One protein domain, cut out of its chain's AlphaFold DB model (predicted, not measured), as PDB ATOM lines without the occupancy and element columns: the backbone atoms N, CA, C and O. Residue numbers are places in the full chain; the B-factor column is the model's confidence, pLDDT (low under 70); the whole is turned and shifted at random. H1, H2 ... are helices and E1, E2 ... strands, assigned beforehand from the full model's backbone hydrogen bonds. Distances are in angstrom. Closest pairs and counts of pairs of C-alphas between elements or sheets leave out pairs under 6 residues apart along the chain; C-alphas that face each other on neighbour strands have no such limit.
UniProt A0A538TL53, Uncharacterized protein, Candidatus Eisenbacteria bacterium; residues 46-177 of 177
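This is residues 46 to 177 of the 177 residues of an uncharacterized protein of Candidatus Eisenbacteria bacterium (UniProt A0A538TL53). What shape is seen first? A strongly twisted wall of five antiparallel strands, in the order E1 E4 E9 E6 E7, stands across from two smaller antiparallel ribbons, the hairpin E2 and E3 and the pair E5 and E8, with few close contacts between wall and ribbons. The short helix H1 grazes the wall, and the long link of residues 73 to 93 reaches out to one end of the longest axis. What is it made of, and how large is it? The 132 printed residues, with under half of them in named elements, are mostly strand, in the order E1 E2 E3 E4 E5 E6 E7 E8 H1 E9. The whole is compact, with a radius of gyration of the C-alphas of 16.1 A, and only just elongated, spanning 51 by 33 by 26 A.

How does the large sheet pair? E1, residues 46 to 49, is an edge strand beside E4, residues 94 to 100, with N 46 and O 97 at 2.9 A. The pairing of E4 is staggered: its residues 97 to 100 pair with E9, residues 173 to 176, with N 98 and O 175 at 2.9 A. E9 neighbours E6, residues 126 to 132, with N 131 and O 174 at 3.0 A, and E6 forms a hairpin with E7, residues 136 to 143, with N 128 and O 141 at 2.8 A. Where are the ribbons? The hairpin of E2, residues 57 to 60, and E3, residues 69 to 72, has N 69 and O 60 at 2.8 A, and the closest C-alphas of E3 and E4 are those of Cys 72 and Gln 94, 6.4 A apart. E5, residues 110 to 115, pairs with E8, residues 156 to 161, with N 111 and O 160 at 2.9 A; the closest C-alphas of E7 and E8 are those of Leu 140 and Ile 160, 7.6 A apart. What of the helix? H1, residues 164 to 167, only grazes the sheet with residues 165 to 167; it is too short for an O i to N i+4 pair, and its one O i to N i+3 pair is within range.

Where do the elements begin and end? E1 begins at C-alpha 46, (-8.912, -36.842, 38.475), and E9 ends at C-alpha 176, (-12.206, -28.303, 38.358). Which strands are longer? E4 measures 20.2 A, E7 19.8 A and E6 18.9 A; E7 bends by 63 degrees at residue 140.

Is it unbroken? The printed part has no cut, and its long links are E3 to E4 and E7 to E8. Where is confidence low? The mean pLDDT of the printed part is 77.7, and residues 72 to 91 are among the 37 under 70.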
ATOM      1  N   THR A  46      -9.732 -36.613  37.280       70.44
ATOM      2  CA  THR A  46      -8.912 -36.842  38.475       70.44
ATOM      3  C   THR A  46      -9.639 -36.310  39.697       70.44
ATOM      4  O   THR A  46      -9.943 -35.118  39.759       70.44
ATOM      5  N   HIS A  47      -9.860 -37.170  40.686       69.94
ATOM      6  CA  HIS A  47     -10.354 -36.748  41.988       69.94
ATOM      7  C   HIS A  47      -9.200 -36.373  42.929       69.94
ATOM      8  O   HIS A  47      -8.189 -37.077  42.996       69.94
ATOM      9  N   VAL A  48      -9.359 -35.284  43.683       68.19
ATOM     10  CA  VAL A  48      -8.460 -34.920  44.785       68.19
ATOM     11  C   VAL A  48      -9.269 -34.711  46.058       68.19
ATOM     12  O   VAL A  48     -10.122 -33.830  46.115       68.19
ATOM     13  N   ASP A  49      -8.932 -35.490  47.086       61.31
ATOM     14  CA  ASP A  49      -9.425 -35.303  48.446       61.31
ATOM     15  C   ASP A  49      -8.454 -34.410  49.232       61.31
ATOM     16  O   ASP A  49      -7.293 -34.780  49.420       61.31
ATOM     17  N   ALA A  50      -8.911 -33.241  49.682       60.66
ATOM     18  CA  ALA A  50      -8.129 -32.332  50.525       60.66
ATOM     19  C   ALA A  50      -8.694 -32.200  51.952       60.66
ATOM     20  O   ALA A  50      -8.288 -31.310  52.695       60.66
ATOM     21  N   SER A  51      -9.633 -33.067  52.335       58.69
ATOM     22  CA  SER A  51     -10.398 -32.955  53.584       58.69
ATOM     23  C   SER A  51      -9.677 -33.494  54.817       58.69
ATOM     24  O   SER A  51     -10.058 -33.175  55.938       58.69
ATOM     25  N   PHE A  52      -8.644 -34.324  54.624       62.34
ATOM     26  CA  PHE A  52      -8.021 -35.125  55.691       62.34
ATOM     27  C   PHE A  52      -9.025 -36.012  56.465       62.34
ATOM     28  O   PHE A  52      -8.714 -36.488  57.557       62.34
ATOM     29  N   GLN A  53     -10.203 -36.259  55.886       61.81
ATOM     30  CA  GLN A  53     -11.255 -37.163  56.356       61.81
ATOM     31  C   GLN A  53     -11.346 -38.376  55.410       61.81
ATOM     32  O   GLN A  53     -10.652 -38.413  54.390       61.81
ATOM     33  N   PRO A  54     -12.142 -39.419  55.722       60.56
ATOM     34  CA  PRO A  54     -12.394 -40.489  54.766       60.56
ATOM     35  C   PRO A  54     -12.968 -39.932  53.461       60.56
ATOM     36  O   PRO A  54     -13.993 -39.252  53.479       60.56
ATOM     37  N   ALA A  55     -12.325 -40.272  52.340       58.53
ATOM     38  CA  ALA A  55     -12.798 -39.897  51.016       58.53
ATOM     39  C   ALA A  55     -14.233 -40.355  50.825       58.53
ATOM     40  O   ALA A  55     -14.560 -41.538  50.944       58.53
ATOM     41  N   ALA A  56     -15.084 -39.395  50.530       64.75
ATOM     42  CA  ALA A  56     -16.491 -39.641  50.346       64.75
ATOM     43  C   ALA A  56     -17.003 -38.632  49.310       64.75
ATOM     44  O   ALA A  56     -17.603 -37.585  49.516       64.75
ATOM     45  N   TRP A  57     -16.598 -38.996  48.111       70.75
ATOM     46  CA  TRP A  57     -17.130 -38.559  46.850       70.75
ATOM     47  C   TRP A  57     -17.449 -39.844  46.095       70.75
ATOM     48  O   TRP A  57     -16.836 -40.891  46.333       70.75
ATOM     49  N   HIS A  58     -18.408 -39.780  45.194       68.75
ATOM     50  CA  HIS A  58     -18.634 -40.841  44.230       68.75
ATOM     51  C   HIS A  58     -19.400 -40.286  43.037       68.75
ATOM     52  O   HIS A  58     -19.871 -39.149  43.037       68.75
ATOM     53  N   ILE A  59     -19.479 -41.098  41.992       77.56
ATOM     54  CA  ILE A  59     -20.402 -40.863  40.895       77.56
ATOM     55  C   ILE A  59     -21.669 -41.625  41.263       77.56
ATOM     56  O   ILE A  59     -21.630 -42.853  41.343       77.56
ATOM     57  N   ASP A  60     -22.753 -40.903  41.527       71.88
ATOM     58  CA  ASP A  60     -24.031 -41.475  41.962       71.88
ATOM     59  C   ASP A  60     -25.154 -41.123  40.989       71.88
ATOM     60  O   ASP A  60     -25.009 -40.242  40.145       71.88
ATOM     61  N   THR A  61     -26.282 -41.814  41.111       74.81
ATOM     62  CA  THR A  61     -27.513 -41.506  40.380       74.81
ATOM     63  C   THR A  61     -28.445 -40.572  41.159       74.81
ATOM     64  O   THR A  61     -29.342 -39.955  40.579       74.81
ATOM     65  N   VAL A  62     -28.219 -40.407  42.465       70.25
ATOM     66  CA  VAL A  62     -28.882 -39.424  43.324       70.25
ATOM     67  C   VAL A  62     -28.582 -38.019  42.804       70.25
ATOM     68  O   VAL A  62     -27.429 -37.635  42.648       70.25
ATOM     69  N   TYR A  63     -29.641 -37.261  42.503       69.94
ATOM     70  CA  TYR A  63     -29.563 -35.929  41.882       69.94
ATOM     71  C   TYR A  63     -28.794 -35.886  40.542       69.94
ATOM     72  O   TYR A  63     -28.350 -34.826  40.103       69.94
ATOM     73  N   GLY A  64     -28.683 -37.031  39.854       74.38
ATOM     74  CA  GLY A  64     -28.126 -37.137  38.508       74.38
ATOM     75  C   GLY A  64     -28.997 -36.444  37.462       74.38
ATOM     76  O   GLY A  64     -30.171 -36.777  37.300       74.38
ATOM     77  N   CYS A  65     -28.411 -35.522  36.699       76.50
ATOM     78  CA  CYS A  65     -29.141 -34.791  35.663       76.50
ATOM     79  C   CYS A  65     -29.408 -35.578  34.380       76.50
ATOM     80  O   CYS A  65     -30.353 -35.260  33.651       76.50
ATOM     81  N   GLU A  66     -28.581 -36.576  34.078       78.19
ATOM     82  CA  GLU A  66     -28.776 -37.492  32.946       78.19
ATOM     83  C   GLU A  66     -28.691 -38.970  33.342       78.19
ATOM     84  O   GLU A  66     -28.747 -39.825  32.463       78.19
ATOM     85  N   GLY A  67     -28.666 -39.263  34.647       76.00
ATOM     86  CA  GLY A  67     -28.511 -40.611  35.195       76.00
ATOM     87  C   GLY A  67     -27.370 -40.708  36.204       76.00
ATOM     88  O   GLY A  67     -27.531 -41.403  37.199       76.00
ATOM     89  N   HIS A  68     -26.298 -39.934  36.030       78.12
ATOM     90  CA  HIS A  68     -25.148 -39.856  36.923       78.12
ATOM     91  C   HIS A  68     -24.762 -38.399  37.240       78.12
ATOM     92  O   HIS A  68     -24.957 -37.479  36.444       78.12
ATOM     93  N   SER A  69     -24.214 -38.167  38.431       77.19
ATOM     94  CA  SER A  69     -23.629 -36.890  38.843       77.19
ATOM     95  C   SER A  69     -22.368 -37.112  39.661       77.19
ATOM     96  O   SER A  69     -22.178 -38.165  40.272       77.19
ATOM     97  N   PHE A  70     -21.501 -36.103  39.674       79.06
ATOM     98  CA  PHE A  70     -20.493 -36.003  40.714       79.06
ATOM     99  C   PHE A  70     -21.173 -35.608  42.018       79.06
ATOM    100  O   PHE A  70     -21.875 -34.599  42.071       79.06
ATOM    101  N   TRP A  71     -20.929 -36.392  43.059       74.25
ATOM    102  CA  TRP A  71     -21.449 -36.130  44.383       74.25
ATOM    103  C   TRP A  71     -20.314 -36.112  45.406       74.25
ATOM    104  O   TRP A  71     -19.418 -36.960  45.376       74.25
ATOM    105  N   CYS A  72     -20.365 -35.143  46.317       67.44
ATOM    106  CA  CYS A  72     -19.463 -35.011  47.455       67.44
ATOM    107  C   CYS A  72     -20.281 -35.034  48.759       67.44
ATOM    108  O   CYS A  72     -21.328 -34.399  48.841       67.44
ATOM    109  N   GLY A  73     -19.833 -35.812  49.750       61.91
ATOM    110  CA  GLY A  73     -20.543 -36.072  51.010       61.91
ATOM    111  C   GLY A  73     -20.348 -37.520  51.497       61.91
ATOM    112  O   GLY A  73     -19.869 -38.372  50.759       61.91
ATOM    113  N   ARG A  74     -20.688 -37.874  52.748       55.81
ATOM    114  CA  ARG A  74     -20.528 -39.254  53.273       55.81
ATOM    115  C   ARG A  74     -21.860 -39.960  53.413       55.81
ATOM    116  O   ARG A  74     -22.633 -39.635  54.303       55.81
ATOM    117  N   ILE A  75     -22.085 -41.019  52.641       52.97
ATOM    118  CA  ILE A  75     -23.081 -42.026  53.022       52.97
ATOM    119  C   ILE A  75     -22.407 -42.932  54.055       52.97
ATOM    120  O   ILE A  75     -21.728 -43.896  53.706       52.97
ATOM    121  N   ASP A  76     -22.507 -42.592  55.338       49.88
ATOM    122  CA  ASP A  76     -22.022 -43.489  56.386       49.88
ATOM    123  C   ASP A  76     -23.001 -44.655  56.591       49.88
ATOM    124  O   ASP A  76     -24.216 -44.503  56.474       49.88
ATOM    125  N   SER A  77     -22.483 -45.827  56.960       46.97
ATOM    126  CA  SER A  77     -23.276 -47.018  57.285       46.97
ATOM    127  C   SER A  77     -24.128 -46.855  58.551       46.97
ATOM    128  O   SER A  77     -25.074 -47.614  58.749       46.97
ATOM    129  N   SER A  78     -23.855 -45.847  59.389       51.00
ATOM    130  CA  SER A  78     -24.742 -45.439  60.490       51.00
ATOM    131  C   SER A  78     -25.939 -44.583  60.033       51.00
ATOM    132  O   SER A  78     -26.914 -44.451  60.770       51.00
ATOM    133  N   TRP A  79     -25.916 -44.088  58.789       51.62
ATOM    134  CA  TRP A  79     -26.954 -43.265  58.154       51.62
ATOM    135  C   TRP A  79     -27.821 -44.051  57.161       51.62
ATOM    136  O   TRP A  79     -28.573 -43.468  56.386       51.62
ATOM    137  N   VAL A  80     -27.800 -45.390  57.222       48.16
ATOM    138  CA  VAL A  80     -28.666 -46.278  56.413       48.16
ATOM    139  C   VAL A  80     -30.167 -45.999  56.568       48.16
ATOM    140  O   VAL A  80     -30.953 -46.427  55.725       48.16
ATOM    141  N   ASN A  81     -30.558 -45.287  57.629       45.16
ATOM    142  CA  ASN A  81     -31.938 -44.903  57.913       45.16
ATOM    143  C   ASN A  81     -32.306 -43.498  57.402       45.16
ATOM    144  O   ASN A  81     -33.475 -43.128  57.488       45.16
ATOM    145  N   ASP A  82     -31.357 -42.718  56.871       48.47
ATOM    146  CA  ASP A  82     -31.695 -41.507  56.124       48.47
ATOM    147  C   ASP A  82     -32.078 -41.900  54.696       48.47
ATOM    148  O   ASP A  82     -31.237 -42.226  53.851       48.47
ATOM    149  N   ALA A  83     -33.383 -41.858  54.429       48.66
ATOM    150  CA  ALA A  83     -33.951 -42.157  53.122       48.66
ATOM    151  C   ALA A  83     -33.421 -41.238  52.004       48.66
ATOM    152  O   ALA A  83     -33.547 -41.592  50.833       48.66
ATOM    153  N   ASN A  84     -32.819 -40.090  52.340       48.62
ATOM    154  CA  ASN A  84     -32.298 -39.130  51.372       48.62
ATOM    155  C   ASN A  84     -30.807 -39.316  51.049       48.62
ATOM    156  O   ASN A  84     -30.346 -38.716  50.081       48.62
ATOM    157  N   ARG A  85     -30.055 -40.120  51.827       53.84
ATOM    158  CA  ARG A  85     -28.606 -40.379  51.638       53.84
ATOM    159  C   ARG A  85     -27.752 -39.114  51.431       53.84
ATOM    160  O   ARG A  85     -26.716 -39.159  50.772       53.84
ATOM    161  N   ARG A  86     -28.176 -37.980  51.995       52.84
ATOM    162  CA  ARG A  86     -27.497 -36.684  51.870       52.84
ATOM    163  C   ARG A  86     -26.379 -36.628  52.902       52.84
ATOM    164  O   ARG A  86     -26.548 -36.071  53.979       52.84
ATOM    165  N   GLY A  87     -25.275 -37.309  52.623       55.66
ATOM    166  CA  GLY A  87     -24.105 -37.234  53.486       55.66
ATOM    167  C   GLY A  87     -23.667 -35.798  53.758       55.66
ATOM    168  O   GLY A  87     -23.756 -34.957  52.872       55.66
ATOM    169  N   TYR A  88     -23.175 -35.543  54.967       59.78
ATOM    170  CA  TYR A  88     -22.691 -34.237  55.408       59.78
ATOM    171  C   TYR A  88     -21.433 -34.417  56.270       59.78
ATOM    172  O   TYR A  88     -21.318 -35.411  56.990       59.78
ATOM    173  N   ASP A  89     -20.495 -33.474  56.195       61.31
ATOM    174  CA  ASP A  89     -19.412 -33.311  57.171       61.31
ATOM    175  C   ASP A  89     -18.867 -31.875  57.101       61.31
ATOM    176  O   ASP A  89     -18.991 -31.208  56.076       61.31
ATOM    177  N   ASN A  90     -18.244 -31.401  58.177       65.38
ATOM    178  CA  ASN A  90     -17.651 -30.064  58.232       65.38
ATOM    179  C   ASN A  90     -16.206 -30.065  57.711       65.38
ATOM    180  O   ASN A  90     -15.474 -31.040  57.871       65.38
ATOM    181  N   ASN A  91     -15.748 -28.921  57.185       69.31
ATOM    182  CA  ASN A  91     -14.372 -28.723  56.691       69.31
ATOM    183  C   ASN A  91     -13.968 -29.706  55.582       69.31
ATOM    184  O   ASN A  91     -12.829 -30.172  55.515       69.31
ATOM    185  N   TRP A  92     -14.911 -30.004  54.696       73.94
ATOM    186  CA  TRP A  92     -14.715 -30.932  53.602       73.94
ATOM    187  C   TRP A  92     -14.511 -30.200  52.275       73.94
ATOM    188  O   TRP A  92     -15.309 -29.357  51.882       73.94
ATOM    189  N   THR A  93     -13.452 -30.536  51.539       77.50
ATOM    190  CA  THR A  93     -13.299 -30.148  50.130       77.50
ATOM    191  C   THR A  93     -12.963 -31.369  49.282       77.50
ATOM    192  O   THR A  93     -11.960 -32.041  49.531       77.50
ATOM    193  N   GLN A  94     -13.806 -31.667  48.294       78.00
ATOM    194  CA  GLN A  94     -13.561 -32.656  47.239       78.00
ATOM    195  C   GLN A  94     -13.486 -31.931  45.906       78.00
ATOM    196  O   GLN A  94     -14.135 -30.904  45.727       78.00
ATOM    197  N   VAL A  95     -12.674 -32.449  44.992       82.25
ATOM    198  CA  VAL A  95     -12.437 -31.790  43.711       82.25
ATOM    199  C   VAL A  95     -12.458 -32.811  42.589       82.25
ATOM    200  O   VAL A  95     -11.671 -33.759  42.606       82.25
ATOM    201  N   LEU A  96     -13.275 -32.558  41.572       83.50
ATOM    202  CA  LEU A  96     -13.285 -33.276  40.308       83.50
ATOM    203  C   LEU A  96     -12.581 -32.435  39.232       83.50
ATOM    204  O   LEU A  96     -13.050 -31.361  38.863       83.50
ATOM    205  N   LYS A  97     -11.440 -32.906  38.715       84.69
ATOM    206  CA  LYS A  97     -10.610 -32.175  37.736       84.69
ATOM    207  C   LYS A  97     -10.613 -32.840  36.372       84.69
ATOM    208  O   LYS A  97     -10.572 -34.062  36.302       84.69
ATOM    209  N   ASN A  98     -10.525 -32.055  35.304       83.06
ATOM    210  CA  ASN A  98     -10.292 -32.560  33.950       83.06
ATOM    211  C   ASN A  98      -9.443 -31.562  33.143       83.06
ATOM    212  O   ASN A  98      -9.260 -30.405  33.533       83.06
ATOM    213  N   PHE A  99      -8.886 -32.029  32.028       85.44
ATOM    214  CA  PHE A  99      -8.054 -31.260  31.115       85.44
ATOM    215  C   PHE A  99      -8.586 -31.382  29.688       85.44
ATOM    216  O   PHE A  99      -8.820 -32.475  29.178       85.44
ATOM    217  N   VAL A 100      -8.732 -30.252  29.001       84.19
ATOM    218  CA  VAL A 100      -9.222 -30.212  27.620       84.19
ATOM    219  C   VAL A 100      -8.234 -29.467  26.743       84.19
ATOM    220  O   VAL A 100      -7.806 -28.353  27.039       84.19
ATOM    221  N   ASN A 101      -7.872 -30.100  25.629       84.81
ATOM    222  CA  ASN A 101      -7.077 -29.455  24.600       84.81
ATOM    223  C   ASN A 101      -7.981 -28.564  23.743       84.81
ATOM    224  O   ASN A 101      -8.755 -29.072  22.940       84.81
ATOM    225  N   LEU A 102      -7.842 -27.248  23.881       82.38
ATOM    226  CA  LEU A 102      -8.610 -26.249  23.130       82.38
ATOM    227  C   LEU A 102      -7.892 -25.769  21.856       82.38
ATOM    228  O   LEU A 102      -8.210 -24.710  21.318       82.38
ATOM    229  N   SER A 103      -6.904 -26.522  21.356       79.94
ATOM    230  CA  SER A 103      -6.182 -26.156  20.129       79.94
ATOM    231  C   SER A 103      -7.150 -26.078  18.949       79.94
ATOM    232  O   SER A 103      -7.778 -27.073  18.594       79.94
ATOM    233  N   GLY A 104      -7.250 -24.903  18.327       74.75
ATOM    234  CA  GLY A 104      -8.159 -24.666  17.203       74.75
ATOM    235  C   GLY A 104      -9.600 -24.327  17.599       74.75
ATOM    236  O   GLY A 104     -10.434 -24.182  16.710       74.75
ATOM    237  N   ALA A 105      -9.904 -24.177  18.894       80.75
ATOM    238  CA  ALA A 105     -11.171 -23.598  19.331       80.75
ATOM    239  C   ALA A 105     -11.216 -22.104  18.972       80.75
ATOM    240  O   ALA A 105     -10.266 -21.366  19.241       80.75
ATOM    241  N   ALA A 106     -12.316 -21.656  18.368       80.38
ATOM    242  CA  ALA A 106     -12.549 -20.241  18.111       80.38
ATOM    243  C   ALA A 106     -13.070 -19.546  19.380       80.38
ATOM    244  O   ALA A 106     -13.876 -20.116  20.119       80.38
ATOM    245  N   SER A 107     -12.620 -18.312  19.629       81.69
ATOM    246  CA  SER A 107     -13.180 -17.467  20.692       81.69
ATOM    247  C   SER A 107     -14.575 -16.948  20.285       81.69
ATOM    248  O   SER A 107     -14.780 -16.647  19.104       81.69
ATOM    249  N   PRO A 108     -15.534 -16.825  21.226       88.06
ATOM    250  CA  PRO A 108     -15.403 -17.117  22.657       88.06
ATOM    251  C   PRO A 108     -15.540 -18.608  22.977       88.06
ATOM    252  O   PRO A 108     -16.496 -19.262  22.557       88.06
ATOM    253  N   VAL A 109     -14.635 -19.129  23.812       88.94
ATOM    254  CA  VAL A 109     -14.757 -20.495  24.341       88.94
ATOM    255  C   VAL A 109     -15.671 -20.493  25.562       88.94
ATOM    256  O   VAL A 109     -15.504 -19.700  26.491       88.94
ATOM    257  N   LYS A 110     -16.637 -21.410  25.576       90.81
ATOM    258  CA  LYS A 110     -17.589 -21.579  26.675       90.81
ATOM    259  C   LYS A 110     -17.491 -22.978  27.258       90.81
ATOM    260  O   LYS A 110     -17.247 -23.940  26.533       90.81
ATOM    261  N   ILE A 111     -17.728 -23.073  28.560       88.94
ATOM    262  CA  ILE A 111     -18.004 -24.332  29.243       88.94
ATOM    263  C   ILE A 111     -19.494 -24.394  29.562       88.94
ATOM    264  O   ILE A 111     -20.083 -23.409  30.016       88.94
ATOM    265  N   SER A 112     -20.086 -25.559  29.310       88.31
ATOM    266  CA  SER A 112     -21.491 -25.840  29.569       88.31
ATOM    267  C   SER A 112     -21.635 -27.221  30.189       88.31
ATOM    268  O   SER A 112     -20.997 -28.167  29.730       88.31
ATOM    269  N   PHE A 113     -22.486 -27.348  31.200       85.19
ATOM    270  CA  PHE A 113     -22.827 -28.629  31.815       85.19
ATOM    271  C   PHE A 113     -24.217 -28.551  32.439       85.19
ATOM    272  O   PHE A 113     -24.730 -27.463  32.712       85.19
ATOM    273  N   LYS A 114     -24.829 -29.719  32.636       85.62
ATOM    274  CA  LYS A 114     -26.062 -29.819  33.406       85.62
ATOM    275  C   LYS A 114     -25.740 -29.773  34.889       85.62
ATOM    276  O   LYS A 114     -24.846 -30.490  35.328       85.62
ATOM    277  N   GLN A 115     -26.455 -28.942  35.633       84.56
ATOM    278  CA  GLN A 115     -26.199 -28.737  37.055       84.56
ATOM    279  C   GLN A 115     -27.440 -29.025  37.897       84.56
ATOM    280  O   GLN A 115     -28.571 -28.798  37.468       84.56
ATOM    281  N   GLN A 116     -27.178 -29.471  39.119       81.38
ATOM    282  CA  GLN A 116     -28.087 -29.474  40.253       81.38
ATOM    283  C   GLN A 116     -27.220 -29.379  41.517       81.38
ATOM    284  O   GLN A 116     -26.155 -29.992  41.578       81.38
ATOM    285  N   LEU A 117     -27.649 -28.599  42.507       81.12
ATOM    286  CA  LEU A 117     -26.984 -28.503  43.806       81.12
ATOM    287  C   LEU A 117     -28.038 -28.350  44.898       81.12
ATOM    288  O   LEU A 117     -28.946 -27.527  44.768       81.12
ATOM    289  N   GLU A 118     -27.866 -29.121  45.966       78.94
ATOM    290  CA  GLU A 118     -28.539 -28.958  47.248       78.94
ATOM    291  C   GLU A 118     -27.452 -28.968  48.323       78.94
ATOM    292  O   GLU A 118     -26.760 -29.971  48.495       78.94
ATOM    293  N   SER A 119     -27.271 -27.839  48.995       80.38
ATOM    294  CA  SER A 119     -26.203 -27.607  49.968       80.38
ATOM    295  C   SER A 119     -26.699 -26.663  51.068       80.38
ATOM    296  O   SER A 119     -27.701 -25.971  50.856       80.38
ATOM    297  N   GLU A 120     -26.061 -26.634  52.243       80.94
ATOM    298  CA  GLU A 120     -26.426 -25.666  53.279       80.94
ATOM    299  C   GLU A 120     -26.126 -24.235  52.804       80.94
ATOM    300  O   GLU A 120     -25.007 -23.902  52.406       80.94
ATOM    301  N   ASP A 121     -27.148 -23.376  52.826       86.44
ATOM    302  CA  ASP A 121     -27.044 -22.019  52.294       86.44
ATOM    303  C   ASP A 121     -26.018 -21.183  53.067       86.44
ATOM    304  O   ASP A 121     -26.121 -21.013  54.278       86.44
ATOM    305  N   SER A 122     -25.049 -20.620  52.346       87.19
ATOM    306  CA  SER A 122     -23.931 -19.822  52.868       87.19
ATOM    307  C   SER A 122     -22.900 -20.566  53.732       87.19
ATOM    308  O   SER A 122     -21.982 -19.919  54.244       87.19
ATOM    309  N   PHE A 123     -22.993 -21.892  53.860       84.75
ATOM    310  CA  PHE A 123     -22.012 -22.717  54.581       84.75
ATOM    311  C   PHE A 123     -21.306 -23.705  53.656       84.75
ATOM    312  O   PHE A 123     -20.081 -23.828  53.712       84.75
ATOM    313  N   ASP A 124     -22.064 -24.324  52.755       83.88
ATOM    314  CA  ASP A 124     -21.561 -25.277  51.777       83.88
ATOM    315  C   ASP A 124     -21.522 -24.654  50.382       83.88
ATOM    316  O   ASP A 124     -22.389 -23.862  49.997       83.88
ATOM    317  N   PHE A 125     -20.510 -25.026  49.598       87.06
ATOM    318  CA  PHE A 125     -20.269 -24.419  48.295       87.06
ATOM    319  C   PHE A 125     -19.854 -25.449  47.247       87.06
ATOM    320  O   PHE A 125     -18.973 -26.271  47.482       87.06
ATOM    321  N   GLY A 126     -20.421 -25.322  46.047       88.31
ATOM    322  CA  GLY A 126     -19.854 -25.881  44.819       88.31
ATOM    323  C   GLY A 126     -19.175 -24.767  44.029       88.31
ATOM    324  O   GLY A 126     -19.735 -23.676  43.919       88.31
ATOM    325  N   THR A 127     -17.980 -24.993  43.478       91.75
ATOM    326  CA  THR A 127     -17.276 -23.956  42.704       91.75
ATOM    327  C   THR A 127     -16.665 -24.525  41.436       91.75
ATOM    328  O   THR A 127     -15.843 -25.426  41.497       91.75
ATOM    329  N   LEU A 128     -17.006 -23.933  40.291       93.50
ATOM    330  CA  LEU A 128     -16.321 -24.168  39.028       93.50
ATOM    331  C   LEU A 128     -15.125 -23.230  38.927       93.50
ATOM    332  O   LEU A 128     -15.287 -22.006  38.946       93.50
ATOM    333  N   GLU A 129     -13.943 -23.795  38.724       95.19
ATOM    334  CA  GLU A 129     -12.697 -23.048  38.590       95.19
ATOM    335  C   GLU A 129     -11.932 -23.470  37.334       95.19
ATOM    336  O   GLU A 129     -11.998 -24.616  36.879       95.19
ATOM    337  N   VAL A 130     -11.155 -22.536  36.794       94.75
ATOM    338  CA  VAL A 130     -10.197 -22.774  35.712       94.75
ATOM    339  C   VAL A 130      -8.790 -22.469  36.212       94.75
ATOM    340  O   VAL A 130      -8.591 -21.539  36.993       94.75
ATOM    341  N   LEU A 131      -7.804 -23.256  35.789       94.25
ATOM    342  CA  LEU A 131      -6.411 -22.989  36.134       94.25
ATOM    343  C   LEU A 131      -5.867 -21.827  35.291       94.25
ATOM    344  O   LEU A 131      -5.690 -21.973  34.082       94.25
ATOM    345  N   ASP A 132      -5.537 -20.714  35.940       94.62
ATOM    346  CA  ASP A 132      -4.618 -19.702  35.420       94.62
ATOM    347  C   ASP A 132      -3.213 -20.004  35.959       94.62
ATOM    348  O   ASP A 132      -2.996 -20.081  37.167       94.62
ATOM    349  N   ILE A 133      -2.235 -20.186  35.073       92.69
ATOM    350  CA  ILE A 133      -0.870 -20.539  35.485       92.69
ATOM    351  C   ILE A 133      -0.187 -19.440  36.321       92.69
ATOM    352  O   ILE A 133       0.703 -19.755  37.108       92.69
ATOM    353  N   ASP A 134      -0.635 -18.184  36.210       93.75
ATOM    354  CA  ASP A 134      -0.081 -17.052  36.963       93.75
ATOM    355  C   ASP A 134      -0.857 -16.757  38.256       93.75
ATOM    356  O   ASP A 134      -0.290 -16.236  39.216       93.75
ATOM    357  N   ALA A 135      -2.159 -17.063  38.279       92.12
ATOM    358  CA  ALA A 135      -3.070 -16.715  39.375       92.12
ATOM    359  C   ALA A 135      -3.622 -17.936  40.135       92.12
ATOM    360  O   ALA A 135      -4.428 -17.776  41.050       92.12
ATOM    361  N   SER A 136      -3.155 -19.144  39.805       93.94
ATOM    362  CA  SER A 136      -3.687 -20.419  40.296       93.94
ATOM    363  C   SER A 136      -5.138 -20.662  39.849       93.94
ATOM    364  O   SER A 136      -5.550 -20.254  38.766       93.94
ATOM    365  N   TRP A 137      -5.911 -21.410  40.631       94.12
ATOM    366  CA  TRP A 137      -7.311 -21.691  40.337       94.12
ATOM    367  C   TRP A 137      -8.167 -20.434  40.503       94.12
ATOM    368  O   TRP A 137      -8.245 -19.860  41.589       94.12
ATOM    369  N   VAL A 138      -8.793 -20.010  39.407       95.81
ATOM    370  CA  VAL A 138      -9.661 -18.833  39.346       95.81
ATOM    371  C   VAL A 138     -11.120 -19.294  39.311       95.81
ATOM    372  O   VAL A 138     -11.484 -20.046  38.399       95.81
ATOM    373  N   PRO A 139     -11.978 -18.842  40.246       95.75
ATOM    374  CA  PRO A 139     -13.392 -19.185  40.234       95.75
ATOM    375  C   PRO A 139     -14.105 -18.522  39.059       95.75
ATOM    376  O   PRO A 139     -14.082 -17.303  38.890       95.75
ATOM    377  N   LEU A 140     -14.771 -19.344  38.254       95.44
ATOM    378  CA  LEU A 140     -15.694 -18.905  37.211       95.44
ATOM    379  C   LEU A 140     -17.096 -18.703  37.789       95.44
ATOM    380  O   LEU A 140     -17.794 -17.755  37.426       95.44
ATOM    381  N   ARG A 141     -17.514 -19.595  38.693       94.94
ATOM    382  CA  ARG A 141     -18.816 -19.535  39.361       94.94
ATOM    383  C   ARG A 141     -18.785 -20.313  40.672       94.94
ATOM    384  O   ARG A 141     -18.270 -21.422  40.708       94.94
ATOM    385  N   THR A 142     -19.413 -19.748  41.697       93.75
ATOM    386  CA  THR A 142     -19.705 -20.418  42.968       93.75
ATOM    387  C   THR A 142     -21.215 -20.510  43.153       93.75
ATOM    388  O   THR A 142     -21.950 -19.571  42.825       93.75
ATOM    389  N   TRP A 143     -21.667 -21.643  43.672       91.06
ATOM    390  CA  TRP A 143     -23.040 -21.918  44.071       91.06
ATOM    391  C   TRP A 143     -23.070 -22.284  45.554       91.06
ATOM    392  O   TRP A 143     -22.110 -22.846  46.074       91.06
ATOM    393  N   THR A 144     -24.175 -21.964  46.213       90.88
ATOM    394  CA  THR A 144     -24.494 -22.347  47.593       90.88
ATOM    395  C   THR A 144     -26.012 -22.454  47.718       90.88
ATOM    396  O   THR A 144     -26.735 -22.002  46.820       90.88
ATOM    397  N   GLY A 145     -26.494 -23.070  48.792       85.50
ATOM    398  CA  GLY A 145     -27.913 -23.324  48.986       85.50
ATOM    399  C   GLY A 145     -28.447 -24.315  47.953       85.50
ATOM    400  O   GLY A 145     -27.782 -25.289  47.583       85.50
ATOM    401  N   SER A 146     -29.658 -24.048  47.469       82.69
ATOM    402  CA  SER A 146     -30.321 -24.865  46.457       82.69
ATOM    403  C   SER A 146     -30.408 -24.116  45.132       82.69
ATOM    404  O   SER A 146     -31.008 -23.043  45.061       82.69
ATOM    405  N   VAL A 147     -29.836 -24.682  44.063       82.81
ATOM    406  CA  VAL A 147     -29.896 -24.063  42.721       82.81
ATOM    407  C   VAL A 147     -31.309 -24.147  42.134       82.81
ATOM    408  O   VAL A 147     -31.725 -23.239  41.414       82.81
ATOM    409  N   HIS A 148     -32.076 -25.185  42.487       79.38
ATOM    410  CA  HIS A 148     -33.421 -25.430  41.947       79.38
ATOM    411  C   HIS A 148     -34.521 -25.642  43.001       79.38
ATOM    412  O   HIS A 148     -35.677 -25.866  42.640       79.38
ATOM    413  N   GLY A 149     -34.198 -25.519  44.289       69.50
ATOM    414  CA  GLY A 149     -35.125 -25.697  45.408       69.50
ATOM    415  C   GLY A 149     -35.263 -27.149  45.884       69.50
ATOM    416  O   GLY A 149     -34.956 -28.111  45.179       69.50
ATOM    417  N   GLN A 150     -35.784 -27.314  47.105       57.28
ATOM    418  CA  GLN A 150     -36.041 -28.631  47.689       57.28
ATOM    419  C   GLN A 150     -37.263 -29.300  47.045       57.28
ATOM    420  O   GLN A 150     -38.367 -28.760  47.081       57.28
ATOM    421  N   GLY A 151     -37.089 -30.514  46.515       57.22
ATOM    422  CA  GLY A 151     -38.207 -31.385  46.122       57.22
ATOM    423  C   GLY A 151     -38.546 -31.472  44.628       57.22
ATOM    424  O   GLY A 151     -39.575 -32.056  44.298       57.22
ATOM    425  N   ALA A 152     -37.706 -30.979  43.713       52.94
ATOM    426  CA  ALA A 152     -37.816 -31.290  42.283       52.94
ATOM    427  C   ALA A 152     -36.439 -31.373  41.606       52.94
ATOM    428  O   ALA A 152     -35.481 -30.751  42.054       52.94
ATOM    429  N   ALA A 153     -36.362 -32.120  40.502       64.06
ATOM    430  CA  ALA A 153     -35.265 -32.039  39.545       64.06
ATOM    431  C   ALA A 153     -35.717 -31.217  38.329       64.06
ATOM    432  O   ALA A 153     -36.421 -31.743  37.465       64.06
ATOM    433  N   PRO A 154     -35.310 -29.948  38.208       70.50
ATOM    434  CA  PRO A 154     -35.078 -29.368  36.906       70.50
ATOM    435  C   PRO A 154     -33.582 -29.133  36.769       70.50
ATOM    436  O   PRO A 154     -33.074 -28.072  37.091       70.50
ATOM    437  N   CYS A 155     -32.876 -30.133  36.257       77.94
ATOM    438  CA  CYS A 155     -31.537 -29.893  35.756       77.94
ATOM    439  C   CYS A 155     -31.598 -28.895  34.606       77.94
ATOM    440  O   CYS A 155     -32.270 -29.138  33.598       77.94
ATOM    441  N   ASP A 156     -30.884 -27.788  34.748       83.06
ATOM    442  CA  ASP A 156     -30.669 -26.833  33.673       83.06
ATOM    443  C   ASP A 156     -29.239 -26.924  33.150       83.06
ATOM    444  O   ASP A 156     -28.371 -27.582  33.727       83.06
ATOM    445  N   THR A 157     -29.010 -26.293  32.003       87.00
ATOM    446  CA  THR A 157     -27.671 -26.166  31.439       87.00
ATOM    447  C   THR A 157     -27.087 -24.838  31.890       87.00
ATOM    448  O   THR A 157     -27.497 -23.779  31.408       87.00
ATOM    449  N   PHE A 158     -26.082 -24.888  32.759       89.94
ATOM    450  CA  PHE A 158     -25.234 -23.733  33.015       89.94
ATOM    451  C   PHE A 158     -24.308 -23.506  31.827       89.94
ATOM    452  O   PHE A 158     -23.863 -24.452  31.178       89.94
ATOM    453  N   THR A 159     -24.011 -22.248  31.513       92.50
ATOM    454  CA  THR A 159     -23.012 -21.898  30.502       92.50
ATOM    455  C   THR A 159     -22.299 -20.625  30.906       92.50
ATOM    456  O   THR A 159     -22.941 -19.618  31.198       92.50
ATOM    457  N   ILE A 160     -20.970 -20.650  30.861       94.44
ATOM    458  CA  ILE A 160     -20.139 -19.471  31.095       94.44
ATOM    459  C   ILE A 160     -18.989 -19.424  30.093       94.44
ATOM    460  O   ILE A 160     -18.481 -20.456  29.649       94.44
ATOM    461  N   GLN A 161     -18.596 -18.214  29.706       93.56
ATOM    462  CA  GLN A 161     -17.393 -17.999  28.912       93.56
ATOM    463  C   GLN A 161     -16.156 -18.161  29.797       93.56
ATOM    464  O   GLN A 161     -16.095 -17.607  30.895       93.56
ATOM    465  N   ILE A 162     -15.159 -18.889  29.302       91.38
ATOM    466  CA  ILE A 162     -13.840 -18.946  29.930       91.38
ATOM    467  C   ILE A 162     -13.068 -17.690  29.494       91.38
ATOM    468  O   ILE A 162     -13.084 -17.371  28.305       91.38
ATOM    469  N   PRO A 163     -12.390 -16.964  30.403       91.75
ATOM    470  CA  PRO A 163     -11.601 -15.801  30.019       91.75
ATOM    471  C   PRO A 163     -10.518 -16.148  28.987       91.75
ATOM    472  O   PRO A 163      -9.650 -16.987  29.239       91.75
ATOM    473  N   ASP A 164     -10.524 -15.453  27.848       89.75
ATOM    474  CA  ASP A 164      -9.536 -15.653  26.775       89.75
ATOM    475  C   ASP A 164      -8.100 -15.417  27.268       89.75
ATOM    476  O   ASP A 164      -7.160 -16.067  26.810       89.75
ATOM    477  N   THR A 165      -7.932 -14.530  28.255       90.81
ATOM    478  CA  THR A 165      -6.650 -14.260  28.919       90.81
ATOM    479  C   THR A 165      -6.078 -15.476  29.636       90.81
ATOM    480  O   THR A 165      -4.865 -15.550  29.784       90.81
ATOM    481  N   ILE A 166      -6.911 -16.424  30.069       90.94
ATOM    482  CA  ILE A 166      -6.475 -17.674  30.700       90.94
ATOM    483  C   ILE A 166      -6.148 -18.708  29.617       90.94
ATOM    484  O   ILE A 166      -5.077 -19.313  29.642       90.94
ATOM    485  N   ILE A 167      -7.024 -18.851  28.616       87.50
ATOM    486  CA  ILE A 167      -6.855 -19.819  27.516       87.50
ATOM    487  C   ILE A 167      -5.580 -19.545  26.709       87.50
ATOM    488  O   ILE A 167      -4.898 -20.479  26.290       87.50
ATOM    489  N   ALA A 168      -5.230 -18.274  26.505       87.56
ATOM    490  CA  ALA A 168      -4.050 -17.889  25.736       87.56
ATOM    491  C   ALA A 168      -2.716 -18.284  26.400       87.56
ATOM    492  O   ALA A 168      -1.696 -18.343  25.712       87.56
ATOM    493  N   LYS A 169      -2.697 -18.541  27.716       89.25
ATOM    494  CA  LYS A 169      -1.462 -18.810  28.473       89.25
ATOM    495  C   LYS A 169      -1.030 -20.269  28.415       89.25
ATOM    496  O   LYS A 169       0.166 -20.550  28.383       89.25
ATOM    497  N   TYR A 170      -1.984 -21.198  28.457       85.56
ATOM    498  CA  TYR A 170      -1.685 -22.616  28.625       85.56
ATOM    499  C   TYR A 170      -2.746 -23.517  27.988       85.56
ATOM    500  O   TYR A 170      -3.943 -23.275  28.105       85.56
ATOM    501  N   ASN A 171      -2.294 -24.592  27.342       83.44
ATOM    502  CA  ASN A 171      -3.137 -25.614  26.728       83.44
ATOM    503  C   ASN A 171      -2.417 -26.977  26.864       83.44
ATOM    504  O   ASN A 171      -1.244 -27.047  26.485       83.44
ATOM    505  N   PRO A 172      -3.035 -28.055  27.392       87.12
ATOM    506  CA  PRO A 172      -4.453 -28.235  27.726       87.12
ATOM    507  C   PRO A 172      -4.934 -27.374  28.897       87.12
ATOM    508  O   PRO A 172      -4.279 -27.303  29.933       87.12
ATOM    509  N   VAL A 173      -6.102 -26.751  28.740       88.44
ATOM    510  CA  VAL A 173      -6.748 -25.985  29.814       88.44
ATOM    511  C   VAL A 173      -7.299 -26.955  30.851       88.44
ATOM    512  O   VAL A 173      -7.908 -27.965  30.497       88.44
ATOM    513  N   GLN A 174      -7.086 -26.650  32.130       90.31
ATOM    514  CA  GLN A 174      -7.596 -27.448  33.241       90.31
ATOM    515  C   GLN A 174      -8.779 -26.751  33.898       90.31
ATOM    516  O   GLN A 174      -8.733 -25.546  34.151       90.31
ATOM    517  N   PHE A 175      -9.804 -27.528  34.217       89.50
ATOM    518  CA  PHE A 175     -10.959 -27.094  34.990       89.50
ATOM    519  C   PHE A 175     -11.188 -28.050  36.148       89.50
ATOM    520  O   PHE A 175     -10.816 -29.228  36.091       89.50
ATOM    521  N   ARG A 176     -11.785 -27.519  37.209       88.62
ATOM    522  CA  ARG A 176     -12.206 -28.303  38.358       88.62
ATOM    523  C   ARG A 176     -13.558 -27.842  38.879       88.62
ATOM    524  O   ARG A 176     -13.902 -26.673  38.707       88.62
ATOM    525  N   SER A 177     -14.281 -28.772  39.485       84.19
ATOM    526  CA  SER A 177     -15.510 -28.536  40.239       84.19
ATOM    527  C   SER A 177     -15.462 -29.225  41.591       84.19
ATOM    528  O   SER A 177     -14.617 -30.138  41.747       84.19
TER     529      SER A 177